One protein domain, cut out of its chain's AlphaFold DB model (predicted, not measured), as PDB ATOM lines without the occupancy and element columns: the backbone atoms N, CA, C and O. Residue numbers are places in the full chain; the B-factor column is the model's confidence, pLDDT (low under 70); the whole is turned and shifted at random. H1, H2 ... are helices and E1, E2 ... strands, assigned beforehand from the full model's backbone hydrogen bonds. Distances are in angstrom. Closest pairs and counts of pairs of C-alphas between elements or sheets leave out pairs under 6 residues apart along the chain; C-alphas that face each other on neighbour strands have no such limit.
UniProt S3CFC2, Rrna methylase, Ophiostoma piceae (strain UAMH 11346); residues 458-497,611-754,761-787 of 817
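This is residues 458 to 497, 611 to 754 and 761 to 787 of the 817 residues of the protein "Rrna methylase" of Ophiostoma piceae (strain UAMH 11346) (UniProt S3CFC2). A strongly twisted sheet of seven parallel strands forms the core, with the long helices H2 and H7 side by side over one face and H4 over the other, in three layers. Beside H4 is a small antiparallel sheet, E1 E2 E3, and residues 481 to 487, of which 482 to 487 belong to H1, stick out. The printed part has 211 residues, in the order E1 E2 H1 E3 E4 H2 E5 H3 E6 H4 E7 E8 H5 E9 H6 E10 H7; the large sheet runs E6 E5 E4 E9 E7 E10 E8. The class is mixed, helices and strands; the whole is compact, with a radius of gyration of the C-alphas of 16.6 A and spans of 50 by 42 by 33 A.

The large sheet holds E4, residues 616 to 620, E5, 643 to 647, E6, 671 to 674, E7, 690 to 694, E8, 707 to 710, E9, 725 to 729, and E10, 746 to 749. The helices are H1, 482 to 488, H2, 626 to 639 and 19.9 A long, H3, 656 to 661, H4, 677 to 686 and 14.5 A, H5, 711 to 716, H6, 738 to 741, and H7, 764 to 787 and 34.4 A. E1, 458 to 464, 18.5 A long, begins at C-alpha 458 (55.772, 51.873, -40.854); E2 is 472 to 477 and E3 493 to 495. H7 ends at C-alpha 787 (19.217, 60.852, -32.965).

E4 and E9 are parallel at 25 degrees, with N 619 and O 727 2.8 A apart. E4, H2, E5 and E5, H3, E6 are strand-helix-strand units, two parallel neighbour strands with a helix between; E8, H5, E9 and E9, H6, E10 are split ones, with other strands between; the four crossovers are right-handed. H7, with a kink of 34 degrees near residue 777, touches H2 at Ser 765 and Ile 632, C-alphas 5.0 A apart, and H5 at Gly 778 and Glu 715, 4.7 A. H2 touches H3, with C-alphas 630 and 658 4.2 A apart. H4 stands at the small sheet's level; C-alphas 684 and 460, of E1, are 4.8 A apart. E1 and E2 form a hairpin, with N 461 and O 474 2.9 A apart. H6 only grazes the large sheet. Every O i to N i+4 pair is within hydrogen-bond range in H1 to H5, and 16 of 20 in H7; H6 is too short for one.

The C-alphas farthest apart, of Arg 482 and Ser 754, are 52.8 A apart. Residues 498 to 610 and 755 to 760 are not printed, with C-alpha gaps of 13.7 A and 12.0 A. Of the links printed whole, E7 to E8 is long. The mean pLDDT of the printed part is 86.6; it is under 70 at 466 to 470, 497, 611 to 612, 698 to 705 and 778 to 787.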
ATOM      1  N   VAL A 458      55.218  52.777 -41.870       93.50
ATOM      2  CA  VAL A 458      55.772  51.873 -40.854       93.50
ATOM      3  C   VAL A 458      54.690  51.450 -39.858       93.50
ATOM      4  O   VAL A 458      54.654  50.294 -39.449       93.50
ATOM      5  N   ALA A 459      53.811  52.371 -39.440       93.19
ATOM      6  CA  ALA A 459      52.753  52.098 -38.459       93.19
ATOM      7  C   ALA A 459      51.649  53.168 -38.455       93.19
ATOM      8  O   ALA A 459      51.920  54.346 -38.697       93.19
ATOM      9  N   LEU A 460      50.433  52.780 -38.063       93.44
ATOM     10  CA  LEU A 460      49.440  53.717 -37.531       93.44
ATOM     11  C   LEU A 460      49.769  54.011 -36.059       93.44
ATOM     12  O   LEU A 460      50.170  53.111 -35.319       93.44
ATOM     13  N   GLN A 461      49.609  55.260 -35.629       92.31
ATOM     14  CA  GLN A 461      49.771  55.662 -34.228       92.31
ATOM     15  C   GLN A 461      48.412  55.721 -33.512       92.31
ATOM     16  O   GLN A 461      47.375  55.369 -34.081       92.31
ATOM     17  N   LYS A 462      48.408  56.146 -32.242       87.75
ATOM     18  CA  LYS A 462      47.195  56.258 -31.425       87.75
ATOM     19  C   LYS A 462      46.187  57.205 -32.096       87.75
ATOM     20  O   LYS A 462      46.546  58.304 -32.517       87.75
ATOM     21  N   TYR A 463      44.930  56.771 -32.187       84.69
ATOM     22  CA  TYR A 463      43.816  57.608 -32.640       84.69
ATOM     23  C   TYR A 463      43.539  58.721 -31.614       84.69
ATOM     24  O   TYR A 463      43.575  58.466 -30.407       84.69
ATOM     25  N   ASN A 464      43.304  59.953 -32.077       81.12
ATOM     26  CA  ASN A 464      43.025  61.085 -31.198       81.12
ATOM     27  C   ASN A 464      41.512  61.274 -31.015       81.12
ATOM     28  O   ASN A 464      40.805  61.671 -31.939       81.12
ATOM     29  N   GLU A 465      41.038  61.007 -29.800       71.81
ATOM     30  CA  GLU A 465      39.629  61.130 -29.395       71.81
ATOM     31  C   GLU A 465      39.333  62.444 -28.649       71.81
ATOM     32  O   GLU A 465      38.192  62.695 -28.264       71.81
ATOM     33  N   SER A 466      40.352  63.287 -28.448       68.19
ATOM     34  CA  SER A 466      40.281  64.486 -27.609       68.19
ATOM     35  C   SER A 466      39.302  65.523 -28.169       68.19
ATOM     36  O   SER A 466      39.474  66.020 -29.284       68.19
ATOM     37  N   VAL A 467      38.292  65.884 -27.375       57.47
ATOM     38  CA  VAL A 467      37.322  66.936 -27.718       57.47
ATOM     39  C   VAL A 467      38.059  68.271 -27.883       57.47
ATOM     40  O   VAL A 467      38.883  68.629 -27.046       57.47
ATOM     41  N   GLY A 468      37.779  68.992 -28.974       54.94
ATOM     42  CA  GLY A 468      38.438  70.259 -29.321       54.94
ATOM     43  C   GLY A 468      39.592  70.151 -30.328       54.94
ATOM     44  O   GLY A 468      40.024  71.173 -30.850       54.94
ATOM     45  N   PHE A 469      40.055  68.943 -30.666       61.59
ATOM     46  CA  PHE A 469      41.057  68.721 -31.719       61.59
ATOM     47  C   PHE A 469      40.425  68.114 -32.985       61.59
ATOM     48  O   PHE A 469      39.403  67.427 -32.887       61.59
ATOM     49  N   PRO A 470      41.018  68.312 -34.182       67.19
ATOM     50  CA  PRO A 470      40.575  67.608 -35.382       67.19
ATOM     51  C   PRO A 470      40.685  66.095 -35.160       67.19
ATOM     52  O   PRO A 470      41.741  65.586 -34.775       67.19
ATOM     53  N   ARG A 471      39.592  65.361 -35.400       78.62
ATOM     54  CA  ARG A 471      39.590  63.901 -35.241       78.62
ATOM     55  C   ARG A 471      40.424  63.253 -36.327       78.62
ATOM     56  O   ARG A 471      40.253  63.528 -37.514       78.62
ATOM     57  N   GLY A 472      41.305  62.357 -35.916       85.50
ATOM     58  CA  GLY A 472      42.224  61.706 -36.828       85.50
ATOM     59  C   GLY A 472      43.219  60.811 -36.119       85.50
ATOM     60  O   GLY A 472      43.242  60.711 -34.891       85.50
ATOM     61  N   PHE A 473      44.047  60.146 -36.910       89.06
ATOM     62  CA  PHE A 473      45.157  59.344 -36.417       89.06
ATOM     63  C   PHE A 473      46.466  59.857 -37.001       89.06
ATOM     64  O   PHE A 473      46.544  60.216 -38.178       89.06
ATOM     65  N   ASN A 474      47.505  59.873 -36.170       89.44
ATOM     66  CA  ASN A 474      48.856  60.099 -36.656       89.44
ATOM     67  C   ASN A 474      49.386  58.829 -37.334       89.44
ATOM     68  O   ASN A 474      49.011  57.703 -36.990       89.44
ATOM     69  N   ILE A 475      50.287  59.009 -38.289       93.25
ATOM     70  CA  ILE A 475      50.942  57.947 -39.045       93.25
ATOM     71  C   ILE A 475      52.458  58.073 -38.928       93.25
ATOM     72  O   ILE A 475      53.018  59.168 -38.944       93.25
ATOM     73  N   ARG A 476      53.144  56.933 -38.815       93.38
ATOM     74  CA  ARG A 476      54.601  56.866 -38.939       93.38
ATOM     75  C   ARG A 476      54.940  56.493 -40.377       93.38
ATOM     76  O   ARG A 476      54.755  55.339 -40.765       93.38
ATOM     77  N   LEU A 477      55.430  57.471 -41.131       92.50
ATOM     78  CA  LEU A 477      55.948  57.280 -42.484       92.50
ATOM     79  C   LEU A 477      57.238  56.438 -42.465       92.50
ATOM     80  O   LEU A 477      57.963  56.428 -41.466       92.50
ATOM     81  N   ASP A 478      57.497  55.726 -43.561       90.31
ATOM     82  CA  ASP A 478      58.799  55.107 -43.856       90.31
ATOM     83  C   ASP A 478      59.684  56.072 -44.669       90.31
ATOM     84  O   ASP A 478      59.273  57.189 -44.993       90.31
ATOM     85  N   HIS A 479      60.907  55.659 -45.003       89.50
ATOM     86  CA  HIS A 479      61.803  56.444 -45.848       89.50
ATOM     87  C   HIS A 479      61.182  56.736 -47.226       89.50
ATOM     88  O   HIS A 479      60.666  55.848 -47.906       89.50
ATOM     89  N   GLN A 480      61.287  57.995 -47.651       90.31
ATOM     90  CA  GLN A 480      60.868  58.483 -48.963       90.31
ATOM     91  C   GLN A 480      62.064  59.130 -49.662       90.31
ATOM     92  O   GLN A 480      62.862  59.813 -49.015       90.31
ATOM     93  N   SER A 481      62.179  58.960 -50.983       88.19
ATOM     94  CA  SER A 481      63.075  59.814 -51.766       88.19
ATOM     95  C   SER A 481      62.519  61.244 -51.829       88.19
ATOM     96  O   SER A 481      61.340  61.477 -51.566       88.19
ATOM     97  N   ARG A 482      63.347  62.218 -52.227       85.88
ATOM     98  CA  ARG A 482      62.888  63.605 -52.426       85.88
ATOM     99  C   ARG A 482      61.759  63.702 -53.464       85.88
ATOM    100  O   ARG A 482      60.861  64.519 -53.300       85.88
ATOM    101  N   GLU A 483      61.796  62.863 -54.499       83.50
ATOM    102  CA  GLU A 483      60.763  62.805 -55.542       83.50
ATOM    103  C   GLU A 483      59.470  62.156 -55.021       83.50
ATOM    104  O   GLU A 483      58.382  62.668 -55.279       83.50
ATOM    105  N   ASP A 484      59.575  61.085 -54.221       84.12
ATOM    106  CA  ASP A 484      58.420  60.486 -53.537       84.12
ATOM    107  C   ASP A 484      57.771  61.491 -52.573       84.12
ATOM    108  O   ASP A 484      56.550  61.630 -52.571       84.12
ATOM    109  N   ALA A 485      58.565  62.224 -51.785       85.69
ATOM    110  CA  ALA A 485      58.059  63.197 -50.814       85.69
ATOM    111  C   ALA A 485      57.362  64.394 -51.492       85.69
ATOM    112  O   ALA A 485      56.352  64.880 -50.988       85.69
ATOM    113  N   GLU A 486      57.829  64.828 -52.671       84.69
ATOM    114  CA  GLU A 486      57.171  65.880 -53.464       84.69
ATOM    115  C   GLU A 486      55.809  65.436 -54.044       84.69
ATOM    116  O   GLU A 486      54.942  66.273 -54.309       84.69
ATOM    117  N   ILE A 487      55.598  64.126 -54.234       83.12
ATOM    118  CA  ILE A 487      54.330  63.545 -54.709       83.12
ATOM    119  C   ILE A 487      53.395  63.208 -53.538       83.12
ATOM    120  O   ILE A 487      52.198  63.485 -53.606       83.12
ATOM    121  N   ASN A 488      53.926  62.598 -52.478       85.06
ATOM    122  CA  ASN A 488      53.167  62.068 -51.344       85.06
ATOM    123  C   ASN A 488      52.859  63.116 -50.267       85.06
ATOM    124  O   ASN A 488      51.848  62.998 -49.572       85.06
ATOM    125  N   GLY A 489      53.735  64.112 -50.119       85.06
ATOM    126  CA  GLY A 489      53.790  64.996 -48.962       85.06
ATOM    127  C   GLY A 489      54.395  64.331 -47.718       85.06
ATOM    128  O   GLY A 489      54.548  63.111 -47.620       85.06
ATOM    129  N   GLU A 490      54.712  65.168 -46.731       84.06
ATOM    130  CA  GLU A 490      55.284  64.769 -45.433       84.06
ATOM    131  C   GLU A 490      54.234  64.777 -44.300       84.06
ATOM    132  O   GLU A 490      54.566  64.665 -43.124       84.06
ATOM    133  N   ALA A 491      52.947  64.920 -44.640       81.69
ATOM    134  CA  ALA A 491      51.860  65.060 -43.674       81.69
ATOM    135  C   ALA A 491      51.676  63.790 -42.821       81.69
ATOM    136  O   ALA A 491      51.261  62.742 -43.314       81.69
ATOM    137  N   THR A 492      51.941  63.899 -41.517       87.38
ATOM    138  CA  THR A 492      51.889  62.786 -40.552       87.38
ATOM    139  C   THR A 492      50.534  62.601 -39.863       87.38
ATOM    140  O   THR A 492      50.407  61.713 -39.022       87.38
ATOM    141  N   PHE A 493      49.514  63.390 -40.210       87.94
ATOM    142  CA  PHE A 493      48.175  63.334 -39.614       87.94
ATOM    143  C   PHE A 493      47.102  63.063 -40.673       87.94
ATOM    144  O   PHE A 493      47.057  63.730 -41.709       87.94
ATOM    145  N   VAL A 494      46.211  62.108 -40.395       87.62
ATOM    146  CA  VAL A 494      45.099  61.733 -41.277       87.62
ATOM    147  C   VAL A 494      43.772  62.119 -40.613       87.62
ATOM    148  O   VAL A 494      43.390  61.472 -39.631       87.62
ATOM    149  N   PRO A 495      43.048  63.139 -41.118       84.06
ATOM    150  CA  PRO A 495      41.734  63.493 -40.597       84.06
ATOM    151  C   PRO A 495      40.718  62.394 -40.925       84.06
ATOM    152  O   PRO A 495      40.624  61.927 -42.063       84.06
ATOM    153  N   VAL A 496      39.936  61.986 -39.930       80.56
ATOM    154  CA  VAL A 496      38.889  60.973 -40.092       80.56
ATOM    155  C   VAL A 496      37.590  61.659 -40.486       80.56
ATOM    156  O   VAL A 496      36.996  62.395 -39.700       80.56
ATOM    157  N   ARG A 497      37.128  61.376 -41.707       65.38
ATOM    158  CA  ARG A 497      35.815  61.798 -42.203       65.38
ATOM    159  C   ARG A 497      34.695  60.941 -41.604       65.38
ATOM    160  O   ARG A 497      34.041  60.186 -42.317       65.38
ATOM    161  N   ARG A 611      28.797  61.286 -30.222       51.31
ATOM    162  CA  ARG A 611      28.396  60.030 -30.879       51.31
ATOM    163  C   ARG A 611      29.139  59.790 -32.196       51.31
ATOM    164  O   ARG A 611      28.633  60.102 -33.266       51.31
ATOM    165  N   PHE A 612      30.346  59.232 -32.122       64.62
ATOM    166  CA  PHE A 612      31.177  58.977 -33.302       64.62
ATOM    167  C   PHE A 612      31.859  57.609 -33.239       64.62
ATOM    168  O   PHE A 612      32.404  57.215 -32.207       64.62
ATOM    169  N   TYR A 613      31.862  56.895 -34.365       77.31
ATOM    170  CA  TYR A 613      32.598  55.642 -34.516       77.31
ATOM    171  C   TYR A 613      34.087  55.898 -34.786       77.31
ATOM    172  O   TYR A 613      34.480  56.927 -35.340       77.31
ATOM    173  N   ARG A 614      34.942  54.958 -34.370       87.00
ATOM    174  CA  ARG A 614      36.394  55.037 -34.584       87.00
ATOM    175  C   ARG A 614      36.767  54.589 -36.002       87.00
ATOM    176  O   ARG A 614      36.023  53.809 -36.598       87.00
ATOM    177  N   PRO A 615      37.905  55.051 -36.553       91.38
ATOM    178  CA  PRO A 615      38.272  54.766 -37.934       91.38
ATOM    179  C   PRO A 615      38.392  53.274 -38.245       91.38
ATOM    180  O   PRO A 615      38.971  52.495 -37.481       91.38
ATOM    181  N   LEU A 616      37.903  52.924 -39.436       94.31
ATOM    182  CA  LEU A 616      38.167  51.660 -40.109       94.31
ATOM    183  C   LEU A 616      39.204  51.904 -41.209       94.31
ATOM    184  O   LEU A 616      38.997  52.738 -42.091       94.31
ATOM    185  N   VAL A 617      40.305  51.160 -41.167       96.31
ATOM    186  CA  VAL A 617      41.349  51.161 -42.198       96.31
ATOM    187  C   VAL A 617      41.382  49.788 -42.858       96.31
ATOM    188  O   VAL A 617      41.387  48.772 -42.167       96.31
ATOM    189  N   VAL A 618      41.410  49.735 -44.188       97.56
ATOM    190  CA  VAL A 618      41.461  48.466 -44.932       97.56
ATOM    191  C   VAL A 618      42.875  48.231 -45.462       97.56
ATOM    192  O   VAL A 618      43.394  49.050 -46.215       97.56
ATOM    193  N   LEU A 619      43.498  47.116 -45.080       97.38
ATOM    194  CA  LEU A 619      44.802  46.665 -45.568       97.38
ATOM    195  C   LEU A 619      44.615  45.576 -46.632       97.38
ATOM    196  O   LEU A 619      44.003  44.546 -46.365       97.38
ATOM    197  N   LEU A 620      45.182  45.793 -47.816       96.62
ATOM    198  CA  LEU A 620      45.154  44.862 -48.941       96.62
ATOM    199  C   LEU A 620      46.503  44.134 -49.054       96.62
ATOM    200  O   LEU A 620      47.509  44.728 -49.454       96.62
ATOM    201  N   GLU A 621      46.522  42.847 -48.697       94.19
ATOM    202  CA  GLU A 621      47.640  41.933 -48.943       94.19
ATOM    203  C   GLU A 621      47.463  41.278 -50.321       94.19
ATOM    204  O   GLU A 621      46.554  40.481 -50.532       94.19
ATOM    205  N   GLN A 622      48.363  41.601 -51.254       91.94
ATOM    206  CA  GLN A 622      48.517  40.908 -52.540       91.94
ATOM    207  C   GLN A 622      47.251  40.855 -53.426       91.94
ATOM    208  O   GLN A 622      46.942  39.843 -54.058       91.94
ATOM    209  N   VAL A 623      46.520  41.971 -53.530       94.06
ATOM    210  CA  VAL A 623      45.391  42.099 -54.472       94.06
ATOM    211  C   VAL A 623      45.942  42.333 -55.883       94.06
ATOM    212  O   VAL A 623      46.315  43.451 -56.235       94.06
ATOM    213  N   LEU A 624      46.037  41.261 -56.675       93.12
ATOM    214  CA  LEU A 624      46.762  41.224 -57.956       93.12
ATOM    215  C   LEU A 624      46.058  41.906 -59.143       93.12
ATOM    216  O   LEU A 624      46.745  42.386 -60.046       93.12
ATOM    217  N   ASP A 625      44.722  41.958 -59.176       94.06
ATOM    218  CA  ASP A 625      43.988  42.598 -60.278       94.06
ATOM    219  C   ASP A 625      43.733  44.099 -60.011       94.06
ATOM    220  O   ASP A 625      43.092  44.448 -59.012       94.06
ATOM    221  N   PRO A 626      44.156  45.016 -60.909       94.19
ATOM    222  CA  PRO A 626      43.810  46.431 -60.807       94.19
ATOM    223  C   PRO A 626      42.302  46.715 -60.924       94.19
ATOM    224  O   PRO A 626      41.861  47.743 -60.412       94.19
ATOM    225  N   GLY A 627      41.503  45.860 -61.572       94.69
ATOM    226  CA  GLY A 627      40.043  46.000 -61.608       94.69
ATOM    227  C   GLY A 627      39.428  45.880 -60.211       94.69
ATOM    228  O   GLY A 627      38.800  46.823 -59.727       94.69
ATOM    229  N   ASN A 628      39.700  44.762 -59.541       95.69
ATOM    230  CA  ASN A 628      39.350  44.479 -58.154       95.69
ATOM    231  C   ASN A 628      39.873  45.539 -57.185       95.69
ATOM    232  O   ASN A 628      39.108  46.012 -56.347       95.69
ATOM    233  N   LEU A 629      41.134  45.968 -57.319       96.00
ATOM    234  CA  LEU A 629      41.683  47.059 -56.509       96.00
ATOM    235  C   LEU A 629      40.838  48.334 -56.653       96.00
ATOM    236  O   LEU A 629      40.412  48.907 -55.653       96.00
ATOM    237  N   GLY A 630      40.532  48.757 -57.883       95.94
ATOM    238  CA  GLY A 630      39.682  49.926 -58.119       95.94
ATOM    239  C   GLY A 630      38.263  49.764 -57.566       95.94
ATOM    240  O   GLY A 630      37.744  50.690 -56.943       95.94
ATOM    241  N   ALA A 631      37.656  48.585 -57.722       96.62
ATOM    242  CA  ALA A 631      36.342  48.272 -57.161       96.62
ATOM    243  C   ALA A 631      36.335  48.328 -55.620       96.62
ATOM    244  O   ALA A 631      35.419  48.911 -55.041       96.62
ATOM    245  N   ILE A 632      37.385  47.825 -54.956       97.12
ATOM    246  CA  ILE A 632      37.565  47.957 -53.502       97.12
ATOM    247  C   ILE A 632      37.653  49.429 -53.097       97.12
ATOM    248  O   ILE A 632      36.933  49.835 -52.189       97.12
ATOM    249  N   LEU A 633      38.478  50.245 -53.770       96.75
ATOM    250  CA  LEU A 633      38.592  51.677 -53.449       96.75
ATOM    251  C   LEU A 633      37.245  52.402 -53.578       96.75
ATOM    252  O   LEU A 633      36.931  53.261 -52.754       96.75
ATOM    253  N   ARG A 634      36.431  52.030 -54.577       96.25
ATOM    254  CA  ARG A 634      35.078  52.568 -54.764       96.25
ATOM    255  C   ARG A 634      34.146  52.195 -53.615       96.25
ATOM    256  O   ARG A 634      33.527  53.087 -53.044       96.25
ATOM    257  N   SER A 635      34.069  50.914 -53.258       96.38
ATOM    258  CA  SER A 635      33.237  50.443 -52.142       96.38
ATOM    259  C   SER A 635      33.694  51.023 -50.801       96.38
ATOM    260  O   SER A 635      32.865  51.440 -50.001       96.38
ATOM    261  N   ALA A 636      35.006  51.109 -50.568       95.19
ATOM    262  CA  ALA A 636      35.584  51.666 -49.350       95.19
ATOM    263  C   ALA A 636      35.238  53.156 -49.177       95.19
ATOM    264  O   ALA A 636      34.728  53.548 -48.130       95.19
ATOM    265  N   SER A 637      35.443  53.968 -50.221       93.06
ATOM    266  CA  SER A 637      35.069  55.389 -50.226       93.06
ATOM    267  C   SER A 637      33.562  55.591 -50.048       93.06
ATOM    268  O   SER A 637      33.161  56.406 -49.224       93.06
ATOM    269  N   PHE A 638      32.730  54.820 -50.759       91.75
ATOM    270  CA  PHE A 638      31.271  54.940 -50.687       91.75
ATOM    271  C   PHE A 638      30.694  54.561 -49.313       91.75
ATOM    272  O   PHE A 638      29.725  55.168 -48.874       91.75
ATOM    273  N   LEU A 639      31.284  53.577 -48.627       90.25
ATOM    274  CA  LEU A 639      30.823  53.131 -47.307       90.25
ATOM    275  C   LEU A 639      31.333  54.000 -46.142       90.25
ATOM    276  O   LEU A 639      30.805  53.875 -45.043       90.25
ATOM    277  N   GLY A 640      32.340  54.859 -46.349       88.38
ATOM    278  CA  GLY A 640      32.941  55.677 -45.282       88.38
ATOM    279  C   GLY A 640      34.167  55.058 -44.594       88.38
ATOM    280  O   GLY A 640      34.488  55.399 -43.455       88.38
ATOM    281  N   VAL A 641      34.889  54.152 -45.266       92.88
ATOM    282  CA  VAL A 641      36.202  53.665 -44.798       92.88
ATOM    283  C   VAL A 641      37.181  54.842 -44.710       92.88
ATOM    284  O   VAL A 641      37.267  55.660 -45.621       92.88
ATOM    285  N   SER A 642      37.952  54.926 -43.624       92.69
ATOM    286  CA  SER A 642      38.777  56.104 -43.324       92.69
ATOM    287  C   SER A 642      40.080  56.167 -44.131       92.69
ATOM    288  O   SER A 642      40.554  57.260 -44.431       92.69
ATOM    289  N   ALA A 643      40.667  55.017 -44.481       94.62
ATOM    290  CA  ALA A 643      41.821  54.914 -45.381       94.62
ATOM    291  C   ALA A 643      41.983  53.496 -45.954       94.62
ATOM    292  O   ALA A 643      41.531  52.518 -45.351       94.62
ATOM    293  N   VAL A 644      42.699  53.375 -47.076       96.88
ATOM    294  CA  VAL A 644      43.155  52.087 -47.628       96.88
ATOM    295  C   VAL A 644      44.681  52.031 -47.669       96.88
ATOM    296  O   VAL A 644      45.355  52.974 -48.084       96.88
ATOM    297  N   VAL A 645      45.229  50.894 -47.260       96.69
ATOM    298  CA  VAL A 645      46.658  50.581 -47.232       96.69
ATOM    299  C   VAL A 645      46.906  49.401 -48.172       96.69
ATOM    300  O   VAL A 645      46.174  48.417 -48.124       96.69
ATOM    301  N   VAL A 646      47.924  49.474 -49.029       95.81
ATOM    302  CA  VAL A 646      48.220  48.441 -50.040       95.81
ATOM    303  C   VAL A 646      49.645  47.918 -49.859       95.81
ATOM    304  O   VAL A 646      50.570  48.706 -49.648       95.81
ATOM    305  N   SER A 647      49.862  46.603 -49.960       93.81
ATOM    306  CA  SER A 647      51.223  46.052 -49.920       93.81
ATOM    307  C   SER A 647      52.050  46.525 -51.128       93.81
ATOM    308  O   SER A 647      51.656  46.309 -52.274       93.81
ATOM    309  N   ARG A 648      53.223  47.142 -50.903       90.62
ATOM    310  CA  ARG A 648      54.112  47.633 -51.985       90.62
ATOM    311  C   ARG A 648      54.617  46.492 -52.875       90.62
ATOM    312  O   ARG A 648      54.904  46.690 -54.053       90.62
ATOM    313  N   HIS A 649      54.696  45.287 -52.316       89.25
ATOM    314  CA  HIS A 649      55.038  44.061 -53.026       89.25
ATOM    315  C   HIS A 649      53.802  43.171 -53.216       89.25
ATOM    316  O   HIS A 649      52.972  43.037 -52.316       89.25
ATOM    317  N   GLY A 650      53.696  42.544 -54.391       84.44
ATOM    318  CA  GLY A 650      52.678  41.534 -54.705       84.44
ATOM    319  C   GLY A 650      51.246  42.039 -54.931       84.44
ATOM    320  O   GLY A 650      50.392  41.219 -55.238       84.44
ATOM    321  N   SER A 651      50.965  43.342 -54.816       90.81
ATOM    322  CA  SER A 651      49.664  43.933 -55.185       90.81
ATOM    323  C   SER A 651      49.719  44.661 -56.533       90.81
ATOM    324  O   SER A 651      50.788  45.050 -57.010       90.81
ATOM    325  N   ALA A 652      48.551  44.884 -57.133       90.44
ATOM    326  CA  ALA A 652      48.379  45.739 -58.298       90.44
ATOM    327  C   ALA A 652      48.799  47.189 -58.005       90.44
ATOM    328  O   ALA A 652      48.517  47.746 -56.943       90.44
ATOM    329  N   THR A 653      49.417  47.839 -58.989       90.62
ATOM    330  CA  THR A 653      49.677  49.283 -58.945       90.62
ATOM    331  C   THR A 653      48.397  50.080 -59.210       90.62
ATOM    332  O   THR A 653      47.476  49.593 -59.879       90.62
ATOM    333  N   LEU A 654      48.358  51.349 -58.778       91.31
ATOM    334  CA  LEU A 654      47.317  52.326 -59.146       91.31
ATOM    335  C   LEU A 654      47.429  52.774 -60.617       91.31
ATOM    336  O   LEU A 654      47.537  53.954 -60.953       91.31
ATOM    337  N   SER A 655      47.411  51.797 -61.520       91.62
ATOM    338  CA  SER A 655      47.337  51.999 -62.959       91.62
ATOM    339  C   SER A 655      46.030  52.696 -63.348       91.62
ATOM    340  O   SER A 655      45.016  52.600 -62.656       91.62
ATOM    341  N   SER A 656      46.007  53.315 -64.530       88.94
ATOM    342  CA  SER A 656      44.805  53.950 -65.091       88.94
ATOM    343  C   SER A 656      43.578  53.020 -65.170       88.94
ATOM    344  O   SER A 656      42.447  53.494 -65.235       88.94
ATOM    345  N   VAL A 657      43.776  51.695 -65.137       91.31
ATOM    346  CA  VAL A 657      42.701  50.694 -65.049       91.31
ATOM    347  C   VAL A 657      42.043  50.714 -63.667       91.31
ATOM    348  O   VAL A 657      40.821  50.827 -63.595       91.31
ATOM    349  N   ALA A 658      42.836  50.695 -62.591       94.31
ATOM    350  CA  ALA A 658      42.344  50.790 -61.216       94.31
ATOM    351  C   ALA A 658      41.680  52.146 -60.947       94.31
ATOM    352  O   ALA A 658      40.583  52.198 -60.396       94.31
ATOM    353  N   LEU A 659      42.286  53.239 -61.425       93.69
ATOM    354  CA  LEU A 659      41.694  54.580 -61.332       93.69
ATOM    355  C   LEU A 659      40.358  54.663 -62.088       93.69
ATOM    356  O   LEU A 659      39.418  55.300 -61.623       93.69
ATOM    357  N   LYS A 660      40.229  53.978 -63.235       93.00
ATOM    358  CA  LYS A 660      38.956  53.916 -63.966       93.00
ATOM    359  C   LYS A 660      37.900  53.078 -63.245       93.00
ATOM    360  O   LYS A 660      36.742  53.490 -63.213       93.00
ATOM    361  N   ALA A 661      38.283  51.941 -62.666       94.12
ATOM    362  CA  ALA A 661      37.387  51.080 -61.895       94.12
ATOM    363  C   ALA A 661      36.926  51.731 -60.573       94.12
ATOM    364  O   ALA A 661      35.770  51.558 -60.188       94.12
ATOM    365  N   SER A 662      37.768  52.565 -59.944       94.38
ATOM    366  CA  SER A 662      37.401  53.357 -58.753       94.38
ATOM    367  C   SER A 662      36.306  54.398 -59.017       94.38
ATOM    368  O   SER A 662      35.726  54.944 -58.079       94.38
ATOM    369  N   ALA A 663      36.038  54.701 -60.293       92.19
ATOM    370  CA  ALA A 663      35.141  55.751 -60.769       92.19
ATOM    371  C   ALA A 663      35.464  57.178 -60.268       92.19
ATOM    372  O   ALA A 663      34.703  58.091 -60.581       92.19
ATOM    373  N   GLY A 664      36.587  57.390 -59.573       90.50
ATOM    374  CA  GLY A 664      36.980  58.660 -58.948       90.50
ATOM    375  C   GLY A 664      37.267  58.556 -57.445       90.50
ATOM    376  O   GLY A 664      37.944  59.422 -56.903       90.50
ATOM    377  N   ALA A 665      36.848  57.474 -56.778       92.94
ATOM    378  CA  ALA A 665      37.051  57.264 -55.337       92.94
ATOM    379  C   ALA A 665      38.530  57.289 -54.900       92.94
ATOM    380  O   ALA A 665      38.854  57.719 -53.794       92.94
ATOM    381  N   SER A 666      39.445  56.880 -55.787       93.50
ATOM    382  CA  SER A 666      40.897  56.947 -55.559       93.50
ATOM    383  C   SER A 666      41.429  58.374 -55.375       93.50
ATOM    384  O   SER A 666      42.468  58.557 -54.749       93.50
ATOM    385  N   GLU A 667      40.728  59.382 -55.901       92.31
ATOM    386  CA  GLU A 667      41.107  60.791 -55.759       92.31
ATOM    387  C   GLU A 667      40.671  61.384 -54.412       92.31
ATOM    388  O   GLU A 667      41.171  62.442 -54.034       92.31
ATOM    389  N   ASP A 668      39.756  60.729 -53.693       89.62
ATOM    390  CA  ASP A 668      39.123  61.240 -52.472       89.62
ATOM    391  C   ASP A 668      39.602  60.510 -51.205       89.62
ATOM    392  O   ASP A 668      39.937  61.139 -50.200       89.62
ATOM    393  N   LEU A 669      39.722  59.182 -51.285       91.38
ATOM    394  CA  LEU A 669      40.120  58.302 -50.187       91.38
ATOM    395  C   LEU A 669      41.633  58.408 -49.877       91.38
ATOM    396  O   LEU A 669      42.442  58.375 -50.810       91.38
ATOM    397  N   PRO A 670      42.069  58.497 -48.604       92.81
ATOM    398  CA  PRO A 670      43.483  58.392 -48.243       92.81
ATOM    399  C   PRO A 670      44.050  57.011 -48.603       92.81
ATOM    400  O   PRO A 670      43.492  55.985 -48.206       92.81
ATOM    401  N   LEU A 671      45.154  56.993 -49.359       94.62
ATOM    402  CA  LEU A 671      45.814  55.781 -49.854       94.62
ATOM    403  C   LEU A 671      47.259  55.734 -49.353       94.62
ATOM    404  O   LEU A 671      47.967  56.738 -49.416       94.62
ATOM    405  N   PHE A 672      47.699  54.560 -48.914       95.44
ATOM    406  CA  PHE A 672      49.033  54.331 -48.356       95.44
ATOM    407  C   PHE A 672      49.684  53.079 -48.947       95.44
ATOM    408  O   PHE A 672      48.986  52.163 -49.394       95.44
ATOM    409  N   SER A 673      51.015  53.015 -48.918       95.12
ATOM    410  CA  SER A 673      51.777  51.805 -49.253       95.12
ATOM    411  C   SER A 673      52.462  51.213 -48.013       95.12
ATOM    412  O   SER A 673      52.762  51.935 -47.067       95.12
ATOM    413  N   VAL A 674      52.676  49.894 -47.972       95.31
ATOM    414  CA  VAL A 674      53.424  49.219 -46.891       95.31
ATOM    415  C   VAL A 674      54.327  48.123 -47.450       95.31
ATOM    416  O   VAL A 674      53.860  47.200 -48.121       95.31
ATOM    417  N   ASP A 675      55.609  48.172 -47.096       92.75
ATOM    418  CA  ASP A 675      56.632  47.220 -47.550       92.75
ATOM    419  C   ASP A 675      56.624  45.924 -46.728       92.75
ATOM    420  O   ASP A 675      56.805  44.832 -47.268       92.75
ATOM    421  N   LYS A 676      56.349  46.029 -45.419       93.81
ATOM    422  CA  LYS A 676      56.283  44.899 -44.472       93.81
ATOM    423  C   LYS A 676      54.929  44.848 -43.746       93.81
ATOM    424  O   LYS A 676      54.860  45.194 -42.563       93.81
ATOM    425  N   PRO A 677      53.844  44.389 -44.406       94.19
ATOM    426  CA  PRO A 677      52.490  44.374 -43.838       94.19
ATOM    427  C   PRO A 677      52.388  43.718 -42.458       94.19
ATOM    428  O   PRO A 677      51.713  44.228 -41.567       94.19
ATOM    429  N   ALA A 678      53.121  42.624 -42.240       94.44
ATOM    430  CA  ALA A 678      53.147  41.949 -40.951       94.44
ATOM    431  C   ALA A 678      53.686  42.853 -39.821       94.44
ATOM    432  O   ALA A 678      53.197  42.780 -38.694       94.44
ATOM    433  N   ASP A 679      54.700  43.676 -40.066       94.62
ATOM    434  CA  ASP A 679      55.329  44.487 -39.015       94.62
ATOM    435  C   ASP A 679      54.557  45.784 -38.778       94.62
ATOM    436  O   ASP A 679      54.336  46.154 -37.625       94.62
ATOM    437  N   PHE A 680      53.995  46.358 -39.845       96.06
ATOM    438  CA  PHE A 680      52.970  47.400 -39.776       96.06
ATOM    439  C   PHE A 680      51.793  47.008 -38.866       96.06
ATOM    440  O   PHE A 680      51.415  47.783 -37.986       96.06
ATOM    441  N   LEU A 681      51.253  45.790 -39.006       96.19
ATOM    442  CA  LEU A 681      50.186  45.289 -38.129       96.19
ATOM    443  C   LEU A 681      50.656  45.139 -36.673       96.19
ATOM    444  O   LEU A 681      49.946  45.537 -35.751       96.19
ATOM    445  N   ALA A 682      51.868  44.617 -36.448       95.19
ATOM    446  CA  ALA A 682      52.413  44.446 -35.100       95.19
ATOM    447  C   ALA A 682      52.642  45.781 -34.368       95.19
ATOM    448  O   ALA A 682      52.408  45.860 -33.161       95.19
ATOM    449  N   LEU A 683      53.088  46.819 -35.080       95.44
ATOM    450  CA  LEU A 683      53.298  48.157 -34.526       95.44
ATOM    451  C   LEU A 683      51.976  48.909 -34.332       95.44
ATOM    452  O   LEU A 683      51.747  49.451 -33.253       95.44
ATOM    453  N   SER A 684      51.073  48.873 -35.314       95.88
ATOM    454  CA  SER A 684      49.761  49.529 -35.209       95.88
ATOM    455  C   SER A 684      48.925  48.939 -34.066       95.88
ATOM    456  O   SER A 684      48.269  49.675 -33.329       95.88
ATOM    457  N   ARG A 685      49.027  47.625 -33.822       95.06
ATOM    458  CA  ARG A 685      48.381  46.983 -32.670       95.06
ATOM    459  C   ARG A 685      48.938  47.457 -31.323       95.06
ATOM    460  O   ARG A 685      48.167  47.661 -30.391       95.06
ATOM    461  N   LYS A 686      50.251  47.716 -31.215       94.44
ATOM    462  CA  LYS A 686      50.837  48.363 -30.018       94.44
ATOM    463  C   LYS A 686      50.304  49.786 -29.798       94.44
ATOM    464  O   LYS A 686      50.293  50.245 -28.663       94.44
ATOM    465  N   ALA A 687      49.840  50.461 -30.850       92.31
ATOM    466  CA  ALA A 687      49.215  51.780 -30.778       92.31
ATOM    467  C   ALA A 687      47.692  51.751 -30.500       92.31
ATOM    468  O   ALA A 687      47.049  52.800 -30.534       92.31
ATOM    469  N   GLY A 688      47.111  50.576 -30.216       92.75
ATOM    470  CA  GLY A 688      45.701  50.412 -29.835       92.75
ATOM    471  C   GLY A 688      44.747  50.008 -30.967       92.75
ATOM    472  O   GLY A 688      43.545  49.898 -30.732       92.75
ATOM    473  N   TRP A 689      45.250  49.759 -32.181       95.25
ATOM    474  CA  TRP A 689      44.424  49.282 -33.294       95.25
ATOM    475  C   TRP A 689      44.124  47.788 -33.175       95.25
ATOM    476  O   TRP A 689      45.028  46.998 -32.911       95.25
ATOM    477  N   LYS A 690      42.879  47.370 -33.427       95.56
ATOM    478  CA  LYS A 690      42.540  45.940 -33.526       95.56
ATOM    479  C   LYS A 690      42.727  45.424 -34.943       95.56
ATOM    480  O   LYS A 690      42.325  46.103 -35.885       95.56
ATOM    481  N   VAL A 691      43.241  44.208 -35.098       96.38
ATOM    482  CA  VAL A 691      43.413  43.577 -36.412       96.38
ATOM    483  C   VAL A 691      42.347  42.502 -36.637       96.38
ATOM    484  O   VAL A 691      42.302  41.504 -35.917       96.38
ATOM    485  N   TYR A 692      41.518  42.693 -37.661       95.94
ATOM    486  CA  TYR A 692      40.543  41.722 -38.160       95.94
ATOM    487  C   TYR A 692      41.007  41.160 -39.506       95.94
ATOM    488  O   TYR A 692      41.356  41.931 -40.394       95.94
ATOM    489  N   SER A 693      40.986  39.840 -39.695       94.56
ATOM    490  CA  SER A 693      41.376  39.197 -40.963       94.56
ATOM    491  C   SER A 693      40.205  38.478 -41.627       94.56
ATOM    492  O   SER A 693      39.616  37.596 -40.998       94.56
ATOM    493  N   THR A 694      39.904  38.776 -42.895       93.19
ATOM    494  CA  THR A 694      38.897  38.006 -43.645       93.19
ATOM    495  C   THR A 694      39.442  36.638 -44.030       93.19
ATOM    496  O   THR A 694      40.501  36.552 -44.654       93.19
ATOM    497  N   VAL A 695      38.714  35.577 -43.702       88.94
ATOM    498  CA  VAL A 695      39.076  34.193 -44.026       88.94
ATOM    499  C   VAL A 695      37.862  33.449 -44.595       88.94
ATOM    500  O   VAL A 695      36.729  33.749 -44.214       88.94
ATOM    501  N   PRO A 696      38.054  32.474 -45.502       83.00
ATOM    502  CA  PRO A 696      36.990  31.534 -45.836       83.00
ATOM    503  C   PRO A 696      36.662  30.666 -44.613       83.00
ATOM    504  O   PRO A 696      37.538  30.392 -43.783       83.00
ATOM    505  N   LYS A 697      35.410  30.199 -44.521       72.06
ATOM    506  CA  LYS A 697      34.978  29.294 -43.447       72.06
ATOM    507  C   LYS A 697      35.855  28.033 -43.477       72.06
ATOM    508  O   LYS A 697      35.943  27.405 -44.533       72.06
ATOM    509  N   PRO A 698      36.534  27.659 -42.379       62.88
ATOM    510  CA  PRO A 698      37.459  26.536 -42.411       62.88
ATOM    511  C   PRO A 698      36.688  25.227 -42.634       62.88
ATOM    512  O   PRO A 698      35.742  24.920 -41.911       62.88
ATOM    513  N   THR A 699      37.093  24.463 -43.651       54.12
ATOM    514  CA  THR A 699      36.461  23.191 -44.058       54.12
ATOM    515  C   THR A 699      36.701  22.043 -43.078       54.12
ATOM    516  O   THR A 699      35.986  21.046 -43.107       54.12
ATOM    517  N   PHE A 700      37.676  22.204 -42.185       50.25
ATOM    518  CA  PHE A 700      37.961  21.323 -41.058       50.25
ATOM    519  C   PHE A 700      38.002  22.153 -39.773       50.25
ATOM    520  O   PHE A 700      38.310  23.345 -39.815       50.25
ATOM    521  N   ILE A 701      37.727  21.524 -38.628       52.06
ATOM    522  CA  ILE A 701      37.873  22.164 -37.314       52.06
ATOM    523  C   ILE A 701      39.331  22.620 -37.176       52.06
ATOM    524  O   ILE A 701      40.239  21.794 -37.192       52.06
ATOM    525  N   SER A 702      39.563  23.930 -37.086       51.59
ATOM    526  CA  SER A 702      40.911  24.474 -36.922       51.59
ATOM    527  C   SER A 702      41.207  24.728 -35.450       51.59
ATOM    528  O   SER A 702      40.457  25.467 -34.816       51.59
ATOM    529  N   ASP A 703      42.347  24.252 -34.949       51.34
ATOM    530  CA  ASP A 703      42.786  24.391 -33.543       51.34
ATOM    531  C   ASP A 703      43.074  25.844 -33.091       51.34
ATOM    532  O   ASP A 703      43.593  26.097 -32.003       51.34
ATOM    533  N   ASN A 704      42.762  26.841 -33.926       56.88
ATOM    534  CA  ASN A 704      42.888  28.249 -33.580       56.88
ATOM    535  C   ASN A 704      41.743  28.671 -32.651       56.88
ATOM    536  O   ASN A 704      40.657  29.012 -33.118       56.88
ATOM    537  N   ASN A 705      42.028  28.788 -31.354       62.41
ATOM    538  CA  ASN A 705      41.168  29.446 -30.359       62.41
ATOM    539  C   ASN A 705      41.100  30.988 -30.554       62.41
ATOM    540  O   ASN A 705      41.266  31.764 -29.612       62.41
ATOM    541  N   ARG A 706      40.933  31.461 -31.801       74.38
ATOM    542  CA  ARG A 706      40.663  32.871 -32.135       74.38
ATOM    543  C   ARG A 706      39.159  33.108 -32.177       74.38
ATOM    544  O   ARG A 706      38.389  32.237 -32.568       74.38
ATOM    545  N   LYS A 707      38.743  34.334 -31.858       83.31
ATOM    546  CA  LYS A 707      37.354  34.761 -32.047       83.31
ATOM    547  C   LYS A 707      37.079  34.919 -33.544       83.31
ATOM    548  O   LYS A 707      37.648  35.809 -34.175       83.31
ATOM    549  N   SER A 708      36.228  34.051 -34.084       86.00
ATOM    550  CA  SER A 708      35.674  34.176 -35.434       86.00
ATOM    551  C   SER A 708      34.312  34.863 -35.374       86.00
ATOM    552  O   SER A 708      33.522  34.574 -34.476       86.00
ATOM    553  N   TYR A 709      34.032  35.740 -36.333       88.56
ATOM    554  CA  TYR A 709      32.746  36.416 -36.492       88.56
ATOM    555  C   TYR A 709      32.190  36.166 -37.900       88.56
ATOM    556  O   TYR A 709      32.870  36.449 -38.888       88.56
ATOM    557  N   ASP A 710      30.953  35.675 -37.991       90.06
ATOM    558  CA  ASP A 710      30.139  35.815 -39.207       90.06
ATOM    559  C   ASP A 710      29.561  37.252 -39.265       90.06
ATOM    560  O   ASP A 710      29.555  37.959 -38.251       90.06
ATOM    561  N   LEU A 711      29.088  37.709 -40.432       89.38
ATOM    562  CA  LEU A 711      28.695  39.114 -40.675       89.38
ATOM    563  C   LEU A 711      27.695  39.694 -39.655       89.38
ATOM    564  O   LEU A 711      27.858  40.841 -39.236       89.38
ATOM    565  N   ASP A 712      26.701  38.914 -39.223       87.56
ATOM    566  CA  ASP A 712      25.686  39.365 -38.259       87.56
ATOM    567  C   ASP A 712      26.271  39.487 -36.841       87.56
ATOM    568  O   ASP A 712      25.992  40.435 -36.109       87.56
ATOM    569  N   GLY A 713      27.149  38.550 -36.465       87.12
ATOM    570  CA  GLY A 713      27.864  38.577 -35.188       87.12
ATOM    571  C   GLY A 713      28.921  39.683 -35.123       87.12
ATOM    572  O   GLY A 713      29.211  40.188 -34.042       87.12
ATOM    573  N   LEU A 714      29.482  40.084 -36.268       88.88
ATOM    574  CA  LEU A 714      30.368  41.243 -36.387       88.88
ATOM    575  C   LEU A 714      29.598  42.561 -36.211       88.88
ATOM    576  O   LEU A 714      30.078  43.441 -35.496       88.88
ATOM    577  N   GLU A 715      28.403  42.670 -36.800       88.69
ATOM    578  CA  GLU A 715      27.522  43.832 -36.636       88.69
ATOM    579  C   GLU A 715      27.082  43.985 -35.167       88.69
ATOM    580  O   GLU A 715      27.271  45.047 -34.573       88.69
ATOM    581  N   GLN A 716      26.602  42.903 -34.540       86.69
ATOM    582  CA  GLN A 716      26.237  42.869 -33.113       86.69
ATOM    583  C   GLN A 716      27.421  43.154 -32.176       86.69
ATOM    584  O   GLN A 716      27.249  43.691 -31.081       86.69
ATOM    585  N   ALA A 717      28.642  42.788 -32.578       85.81
ATOM    586  CA  ALA A 717      29.831  43.012 -31.769       85.81
ATOM    587  C   ALA A 717      30.292  44.476 -31.739       85.81
ATOM    588  O   ALA A 717      31.149  44.767 -30.899       85.81
ATOM    589  N   ASP A 718      29.776  45.348 -32.621       86.12
ATOM    590  CA  ASP A 718      30.138  46.764 -32.822       86.12
ATOM    591  C   ASP A 718      31.579  47.091 -32.368       86.12
ATOM    592  O   ASP A 718      31.815  47.549 -31.235       86.12
ATOM    593  N   PRO A 719      32.581  46.761 -33.206       88.06
ATOM    594  CA  PRO A 719      33.981  46.932 -32.847       88.06
ATOM    595  C   PRO A 719      34.447  48.390 -32.957       88.06
ATOM    596  O   PRO A 719      35.308  48.805 -32.177       88.06
ATOM    597  N   LEU A 720      33.860  49.183 -33.864       87.94
ATOM    598  CA  LEU A 720      34.249  50.578 -34.099       87.94
ATOM    599  C   LEU A 720      33.829  51.496 -32.938       87.94
ATOM    600  O   LEU A 720      34.527  52.467 -32.636       87.94
ATOM    601  N   ARG A 721      32.768  51.153 -32.197       83.06
ATOM    602  CA  ARG A 721      32.421  51.805 -30.921       83.06
ATOM    603  C   ARG A 721      33.401  51.522 -29.777       83.06
ATOM    604  O   ARG A 721      33.335  52.195 -28.749       83.06
ATOM    605  N   LYS A 722      34.342  50.581 -29.931       84.31
ATOM    606  CA  LYS A 722      35.292  50.181 -28.870       84.31
ATOM    607  C   LYS A 722      36.727  50.640 -29.125       84.31
ATOM    608  O   LYS A 722      37.345  51.185 -28.221       84.31
ATOM    609  N   GLN A 723      37.257  50.446 -30.332       89.19
ATOM    610  CA  GLN A 723      38.657  50.757 -30.671       89.19
ATOM    611  C   GLN A 723      38.837  50.904 -32.194       89.19
ATOM    612  O   GLN A 723      38.038  50.337 -32.946       89.19
ATOM    613  N   PRO A 724      39.841  51.658 -32.687       93.06
ATOM    614  CA  PRO A 724      40.059  51.798 -34.125       93.06
ATOM    615  C   PRO A 724      40.495  50.449 -34.722       93.06
ATOM    616  O   PRO A 724      41.177  49.655 -34.065       93.06
ATOM    617  N   CYS A 725      40.064  50.150 -35.949       95.12
ATOM    618  CA  CYS A 725      40.164  48.802 -36.518       95.12
ATOM    619  C   CYS A 725      40.885  48.782 -37.869       95.12
ATOM    620  O   CYS A 725      40.654  49.629 -38.729       95.12
ATOM    621  N   ILE A 726      41.726  47.765 -38.061       97.31
ATOM    622  CA  ILE A 726      42.338  47.409 -39.340       97.31
ATOM    623  C   ILE A 726      41.667  46.130 -39.838       97.31
ATOM    624  O   ILE A 726      41.771  45.086 -39.192       97.31
ATOM    625  N   LEU A 727      41.003  46.205 -40.987       97.25
ATOM    626  CA  LEU A 727      40.467  45.054 -41.705       97.25
ATOM    627  C   LEU A 727      41.471  44.615 -42.770       97.25
ATOM    628  O   LEU A 727      41.808  45.397 -43.653       97.25
ATOM    629  N   VAL A 728      41.945  43.375 -42.697       97.00
ATOM    630  CA  VAL A 728      42.942  42.830 -43.620       97.00
ATOM    631  C   VAL A 728      42.285  41.867 -44.601       97.00
ATOM    632  O   VAL A 728      41.679  40.873 -44.194       97.00
ATOM    633  N   ILE A 729      42.432  42.185 -45.884       95.75
ATOM    634  CA  ILE A 729      41.903  41.460 -47.039       95.75
ATOM    635  C   ILE A 729      43.074  40.823 -47.791       95.75
ATOM    636  O   ILE A 729      44.105  41.470 -47.982       95.75
ATOM    637  N   GLY A 730      42.922  39.563 -48.201       92.12
ATOM    638  CA  GLY A 730      43.954  38.808 -48.915       92.12
ATOM    639  C   GLY A 730      43.763  38.744 -50.429       92.12
ATOM    640  O   GLY A 730      42.837  39.330 -50.993       92.12
ATOM    641  N   SER A 731      44.633  37.969 -51.074       89.88
ATOM    642  CA  SER A 731      44.529  37.623 -52.492       89.88
ATOM    643  C   SER A 731      43.329  36.703 -52.765       89.88
ATOM    644  O   SER A 731      42.895  35.955 -51.891       89.88
ATOM    645  N   GLU A 732      42.809  36.702 -53.996       83.44
ATOM    646  CA  GLU A 732      41.691  35.821 -54.387       83.44
ATOM    647  C   GLU A 732      42.064  34.333 -54.464       83.44
ATOM    648  O   GLU A 732      41.177  33.490 -54.398       83.44
ATOM    649  N   GLY A 733      43.352  34.008 -54.626       82.75
ATOM    650  CA  GLY A 733      43.829  32.631 -54.789       82.75
ATOM    651  C   GLY A 733      44.347  32.013 -53.491       82.75
ATOM    652  O   GLY A 733      43.806  31.023 -53.011       82.75
ATOM    653  N   GLU A 734      45.404  32.590 -52.913       82.75
ATOM    654  CA  GLU A 734      46.040  32.056 -51.697       82.75
ATOM    655  C   GLU A 734      45.404  32.594 -50.401       82.75
ATOM    656  O   GLU A 734      45.710  32.117 -49.306       82.75
ATOM    657  N   GLY A 735      44.511  33.584 -50.501       87.75
ATOM    658  CA  GLY A 735      43.948  34.281 -49.351       87.75
ATOM    659  C   GLY A 735      44.981  35.177 -48.665       87.75
ATOM    660  O   GLY A 735      45.720  35.914 -49.323       87.75
ATOM    661  N   LEU A 736      44.997  35.126 -47.330       90.12
ATOM    662  CA  LEU A 736      45.944  35.835 -46.464       90.12
ATOM    663  C   LEU A 736      47.136  34.952 -46.094       90.12
ATOM    664  O   LEU A 736      46.975  33.775 -45.752       90.12
ATOM    665  N   SER A 737      48.327  35.543 -46.030       90.06
ATOM    666  CA  SER A 737      49.528  34.818 -45.630       90.06
ATOM    667  C   SER A 737      49.436  34.324 -44.182       90.06
ATOM    668  O   SER A 737      48.911  34.984 -43.277       90.06
ATOM    669  N   ARG A 738      50.045  33.160 -43.903       88.44
ATOM    670  CA  ARG A 738      50.145  32.616 -42.531       88.44
ATOM    671  C   ARG A 738      50.866  33.575 -41.570       88.44
ATOM    672  O   ARG A 738      50.738  33.429 -40.356       88.44
ATOM    673  N   ALA A 739      51.660  34.521 -42.076       89.81
ATOM    674  CA  ALA A 739      52.301  35.557 -41.271       89.81
ATOM    675  C   ALA A 739      51.296  36.632 -40.827       89.81
ATOM    676  O   ALA A 739      51.258  36.951 -39.639       89.81
ATOM    677  N   ILE A 740      50.448  37.127 -41.737       92.00
ATOM    678  CA  ILE A 740      49.406  38.107 -41.416       92.00
ATOM    679  C   ILE A 740      48.288  37.493 -40.570       92.00
ATOM    680  O   ILE A 740      47.988  38.036 -39.508       92.00
ATOM    681  N   ARG A 741      47.723  36.336 -40.953       90.81
ATOM    682  CA  ARG A 741      46.615  35.704 -40.200       90.81
ATOM    683  C   ARG A 741      46.977  35.418 -38.734       90.81
ATOM    684  O   ARG A 741      46.129  35.509 -37.856       90.81
ATOM    685  N   ARG A 742      48.253  35.141 -38.429       89.75
ATOM    686  CA  ARG A 742      48.728  34.969 -37.040       89.75
ATOM    687  C   ARG A 742      48.838  36.271 -36.237       89.75
ATOM    688  O   ARG A 742      48.873  36.188 -35.013       89.75
ATOM    689  N   LYS A 743      48.887  37.438 -36.888       90.69
ATOM    690  CA  LYS A 743      48.898  38.766 -36.248       90.69
ATOM    691  C   LYS A 743      47.494  39.394 -36.139       90.69
ATOM    692  O   LYS A 743      47.385  40.502 -35.622       90.69
ATOM    693  N   ALA A 744      46.443  38.700 -36.589       92.25
ATOM    694  CA  ALA A 744      45.054  39.097 -36.382       92.25
ATOM    695  C   ALA A 744      44.547  38.719 -34.978       92.25
ATOM    696  O   ALA A 744      44.821  37.625 -34.477       92.25
ATOM    697  N   ASP A 745      43.780  39.623 -34.366       92.31
ATOM    698  CA  ASP A 745      43.143  39.437 -33.057       92.31
ATOM    699  C   ASP A 745      41.772  38.744 -33.179       92.31
ATOM    700  O   ASP A 745      41.288  38.130 -32.226       92.31
ATOM    701  N   ALA A 746      41.143  38.846 -34.353       92.31
ATOM    702  CA  ALA A 746      39.889  38.188 -34.700       92.31
ATOM    703  C   ALA A 746      39.837  37.840 -36.196       92.31
ATOM    704  O   ALA A 746      40.421  38.529 -37.035       92.31
ATOM    705  N   GLU A 747      39.106  36.783 -36.527       92.75
ATOM    706  CA  GLU A 747      38.881  36.340 -37.904       92.75
ATOM    707  C   GLU A 747      37.428  36.655 -38.315       92.75
ATOM    708  O   GLU A 747      36.524  36.631 -37.479       92.75
ATOM    709  N   VAL A 748      37.197  37.015 -39.580       93.00
ATOM    710  CA  VAL A 748      35.866  37.353 -40.118       93.00
ATOM    711  C   VAL A 748      35.552  36.441 -41.293       93.00
ATOM    712  O   VAL A 748      36.372  36.307 -42.199       93.00
ATOM    713  N   THR A 749      34.366  35.842 -41.287       91.44
ATOM    714  CA  THR A 749      33.896  34.901 -42.307       91.44
ATOM    715  C   THR A 749      32.607  35.413 -42.953       91.44
ATOM    716  O   THR A 749      31.763  36.023 -42.297       91.44
ATOM    717  N   ILE A 750      32.440  35.159 -44.253       90.69
ATOM    718  CA  ILE A 750      31.152  35.309 -44.939       90.69
ATOM    719  C   ILE A 750      30.549  33.902 -45.076       90.69
ATOM    720  O   ILE A 750      31.159  33.060 -45.742       90.69
ATOM    721  N   PRO A 751      29.398  33.599 -44.450       85.50
ATOM    722  CA  PRO A 751      28.798  32.272 -44.540       85.50
ATOM    723  C   PRO A 751      28.197  32.024 -45.934       85.50
ATOM    724  O   PRO A 751      27.405  32.821 -46.433       85.50
ATOM    725  N   ASN A 752      28.522  30.882 -46.550       83.69
ATOM    726  CA  ASN A 752      27.860  30.426 -47.775       83.69
ATOM    727  C   ASN A 752      26.437  29.933 -47.447       83.69
ATOM    728  O   ASN A 752      26.233  28.776 -47.083       83.69
ATOM    729  N   GLN A 753      25.455  30.826 -47.585       78.56
ATOM    730  CA  GLN A 753      24.037  30.539 -47.335       78.56
ATOM    731  C   GLN A 753      23.401  29.594 -48.372       78.56
ATOM    732  O   GLN A 753      22.346  29.030 -48.101       78.56
ATOM    733  N   SER A 754      24.022  29.383 -49.540       80.25
ATOM    734  CA  SER A 754      23.486  28.470 -50.563       80.25
ATOM    735  C   SER A 754      23.634  26.994 -50.181       80.25
ATOM    736  O   SER A 754      22.985  26.155 -50.806       80.25
ATOM    737  N   SER A 761      34.660  30.583 -52.910       82.88
ATOM    738  CA  SER A 761      34.857  31.927 -52.357       82.88
ATOM    739  C   SER A 761      34.193  33.018 -53.199       82.88
ATOM    740  O   SER A 761      33.998  32.871 -54.404       82.88
ATOM    741  N   LEU A 762      33.905  34.161 -52.572       89.00
ATOM    742  CA  LEU A 762      33.485  35.380 -53.267       89.00
ATOM    743  C   LEU A 762      34.694  36.146 -53.823       89.00
ATOM    744  O   LEU A 762      35.756  36.171 -53.204       89.00
ATOM    745  N   ASN A 763      34.495  36.840 -54.947       93.19
ATOM    746  CA  ASN A 763      35.435  37.833 -55.476       93.19
ATOM    747  C   ASN A 763      35.832  38.853 -54.394       93.19
ATOM    748  O   ASN A 763      34.983  39.329 -53.632       93.19
ATOM    749  N   VAL A 764      37.114  39.232 -54.363       94.06
ATOM    750  CA  VAL A 764      37.683  40.033 -53.266       94.06
ATOM    751  C   VAL A 764      37.005  41.397 -53.096       94.06
ATOM    752  O   VAL A 764      36.835  41.861 -51.967       94.06
ATOM    753  N   SER A 765      36.550  42.030 -54.183       95.12
ATOM    754  CA  SER A 765      35.879  43.334 -54.108       95.12
ATOM    755  C   SER A 765      34.467  43.243 -53.517       95.12
ATOM    756  O   SER A 765      34.079  44.100 -52.719       95.12
ATOM    757  N   VAL A 766      33.741  42.162 -53.822       95.31
ATOM    758  CA  VAL A 766      32.416  41.865 -53.254       95.31
ATOM    759  C   VAL A 766      32.541  41.502 -51.774       95.31
ATOM    760  O   VAL A 766      31.830  42.063 -50.941       95.31
ATOM    761  N   ALA A 767      33.490  40.625 -51.428       94.19
ATOM    762  CA  ALA A 767      33.754  40.234 -50.045       94.19
ATOM    763  C   ALA A 767      34.143  41.440 -49.170       94.19
ATOM    764  O   ALA A 767      33.591  41.623 -48.085       94.19
ATOM    765  N   THR A 768      35.029  42.310 -49.672       96.12
ATOM    766  CA  THR A 768      35.422  43.545 -48.971       96.12
ATOM    767  C   THR A 768      34.226  44.474 -48.766       96.12
ATOM    768  O   THR A 768      34.049  44.999 -47.670       96.12
ATOM    769  N   GLY A 769      33.372  44.651 -49.783       95.62
ATOM    770  CA  GLY A 769      32.161  45.470 -49.676       95.62
ATOM    771  C   GLY A 769      31.200  44.978 -48.589       95.62
ATOM    772  O   GLY A 769      30.776  45.769 -47.750       95.62
ATOM    773  N   LEU A 770      30.913  43.671 -48.555       94.81
ATOM    774  CA  LEU A 770      30.030  43.057 -47.554       94.81
ATOM    775  C   LEU A 770      30.578  43.190 -46.125       94.81
ATOM    776  O   LEU A 770      29.837  43.549 -45.210       94.81
ATOM    777  N   VAL A 771      31.877  42.943 -45.926       95.00
ATOM    778  CA  VAL A 771      32.492  43.034 -44.594       95.00
ATOM    779  C   VAL A 771      32.578  44.490 -44.126       95.00
ATOM    780  O   VAL A 771      32.175  44.779 -43.001       95.00
ATOM    781  N   CYS A 772      33.009  45.430 -44.977       94.56
ATOM    782  CA  CYS A 772      33.000  46.859 -44.644       94.56
ATOM    783  C   CYS A 772      31.588  47.362 -44.302       94.56
ATOM    784  O   CYS A 772      31.432  48.122 -43.349       94.56
ATOM    785  N   ALA A 773      30.560  46.904 -45.025       92.81
ATOM    786  CA  ALA A 773      29.173  47.245 -44.723       92.81
ATOM    787  C   ALA A 773      28.725  46.706 -43.352       92.81
ATOM    788  O   ALA A 773      28.085  47.443 -42.612       92.81
ATOM    789  N   SER A 774      29.103  45.480 -42.965       91.81
ATOM    790  CA  SER A 774      28.836  44.941 -41.616       91.81
ATOM    791  C   SER A 774      29.512  45.777 -40.513       91.81
ATOM    792  O   SER A 774      28.839  46.205 -39.573       91.81
ATOM    793  N   PHE A 775      30.803  46.111 -40.667       90.88
ATOM    794  CA  PHE A 775      31.531  46.988 -39.731       90.88
ATOM    795  C   PHE A 775      30.849  48.351 -39.532       90.88
ATOM    796  O   PHE A 775      30.751  48.836 -38.406       90.88
ATOM    797  N   LEU A 776      30.425  48.989 -40.627       87.25
ATOM    798  CA  LEU A 776      29.956  50.378 -40.631       87.25
ATOM    799  C   LEU A 776      28.438  50.502 -40.408       87.25
ATOM    800  O   LEU A 776      27.976  51.547 -39.952       87.25
ATOM    801  N   ARG A 777      27.659  49.432 -40.627       83.06
ATOM    802  CA  ARG A 777      26.225  49.391 -40.296       83.06
ATOM    803  C   ARG A 777      25.988  49.309 -38.789       83.06
ATOM    804  O   ARG A 777      25.168  50.067 -38.284       83.06
ATOM    805  N   GLY A 778      26.751  48.489 -38.060       68.75
ATOM    806  CA  GLY A 778      26.681  48.456 -36.590       68.75
ATOM    807  C   GLY A 778      26.921  49.845 -35.982       68.75
ATOM    808  O   GLY A 778      26.162  50.296 -35.129       68.75
ATOM    809  N   ALA A 779      27.895  50.573 -36.533       64.94
ATOM    810  CA  ALA A 779      28.207  51.948 -36.159       64.94
ATOM    811  C   ALA A 779      27.117  52.984 -36.520       64.94
ATOM    812  O   ALA A 779      26.938  53.945 -35.774       64.94
ATOM    813  N   THR A 780      26.394  52.815 -37.634       61.94
ATOM    814  CA  THR A 780      25.364  53.775 -38.098       61.94
ATOM    815  C   THR A 780      23.949  53.489 -37.591       61.94
ATOM    816  O   THR A 780      23.135  54.403 -37.553       61.94
ATOM    817  N   ARG A 781      23.633  52.284 -37.091       58.28
ATOM    818  CA  ARG A 781      22.383  52.092 -36.320       58.28
ATOM    819  C   ARG A 781      22.337  53.026 -35.103       58.28
ATOM    820  O   ARG A 781      21.304  53.622 -34.822       58.28
ATOM    821  N   VAL A 782      23.482  53.190 -34.432       51.75
ATOM    822  CA  VAL A 782      23.626  53.964 -33.189       51.75
ATOM    823  C   VAL A 782      23.524  55.479 -33.400       51.75
ATOM    824  O   VAL A 782      23.047  56.157 -32.495       51.75
ATOM    825  N   SER A 783      23.941  56.033 -34.549       53.75
ATOM    826  CA  SER A 783      23.679  57.453 -34.845       53.75
ATOM    827  C   SER A 783      22.175  57.694 -34.910       53.75
ATOM    828  O   SER A 783      21.650  58.475 -34.126       53.75
ATOM    829  N   ASN A 784      21.477  56.916 -35.734       54.12
ATOM    830  CA  ASN A 784      20.075  57.139 -36.065       54.12
ATOM    831  C   ASN A 784      19.128  56.811 -34.894       54.12
ATOM    832  O   ASN A 784      18.143  57.510 -34.671       54.12
ATOM    833  N   GLU A 785      19.411  55.757 -34.124       56.81
ATOM    834  CA  GLU A 785      18.638  55.405 -32.925       56.81
ATOM    835  C   GLU A 785      18.786  56.468 -31.830       56.81
ATOM    836  O   GLU A 785      17.801  56.895 -31.236       56.81
ATOM    837  N   ALA A 786      19.998  56.980 -31.623       52.69
ATOM    838  CA  ALA A 786      20.247  57.975 -30.591       52.69
ATOM    839  C   ALA A 786      19.886  59.412 -31.051       52.69
ATOM    840  O   ALA A 786      19.579  60.279 -30.232       52.69
ATOM    841  N   GLU A 787      19.878  59.685 -32.359       56.69
ATOM    842  CA  GLU A 787      19.217  60.852 -32.965       56.69
ATOM    843  C   GLU A 787      17.713  60.825 -32.686       56.69
ATOM    844  O   GLU A 787      17.177  61.834 -32.236       56.69
TER     845      GLU A 787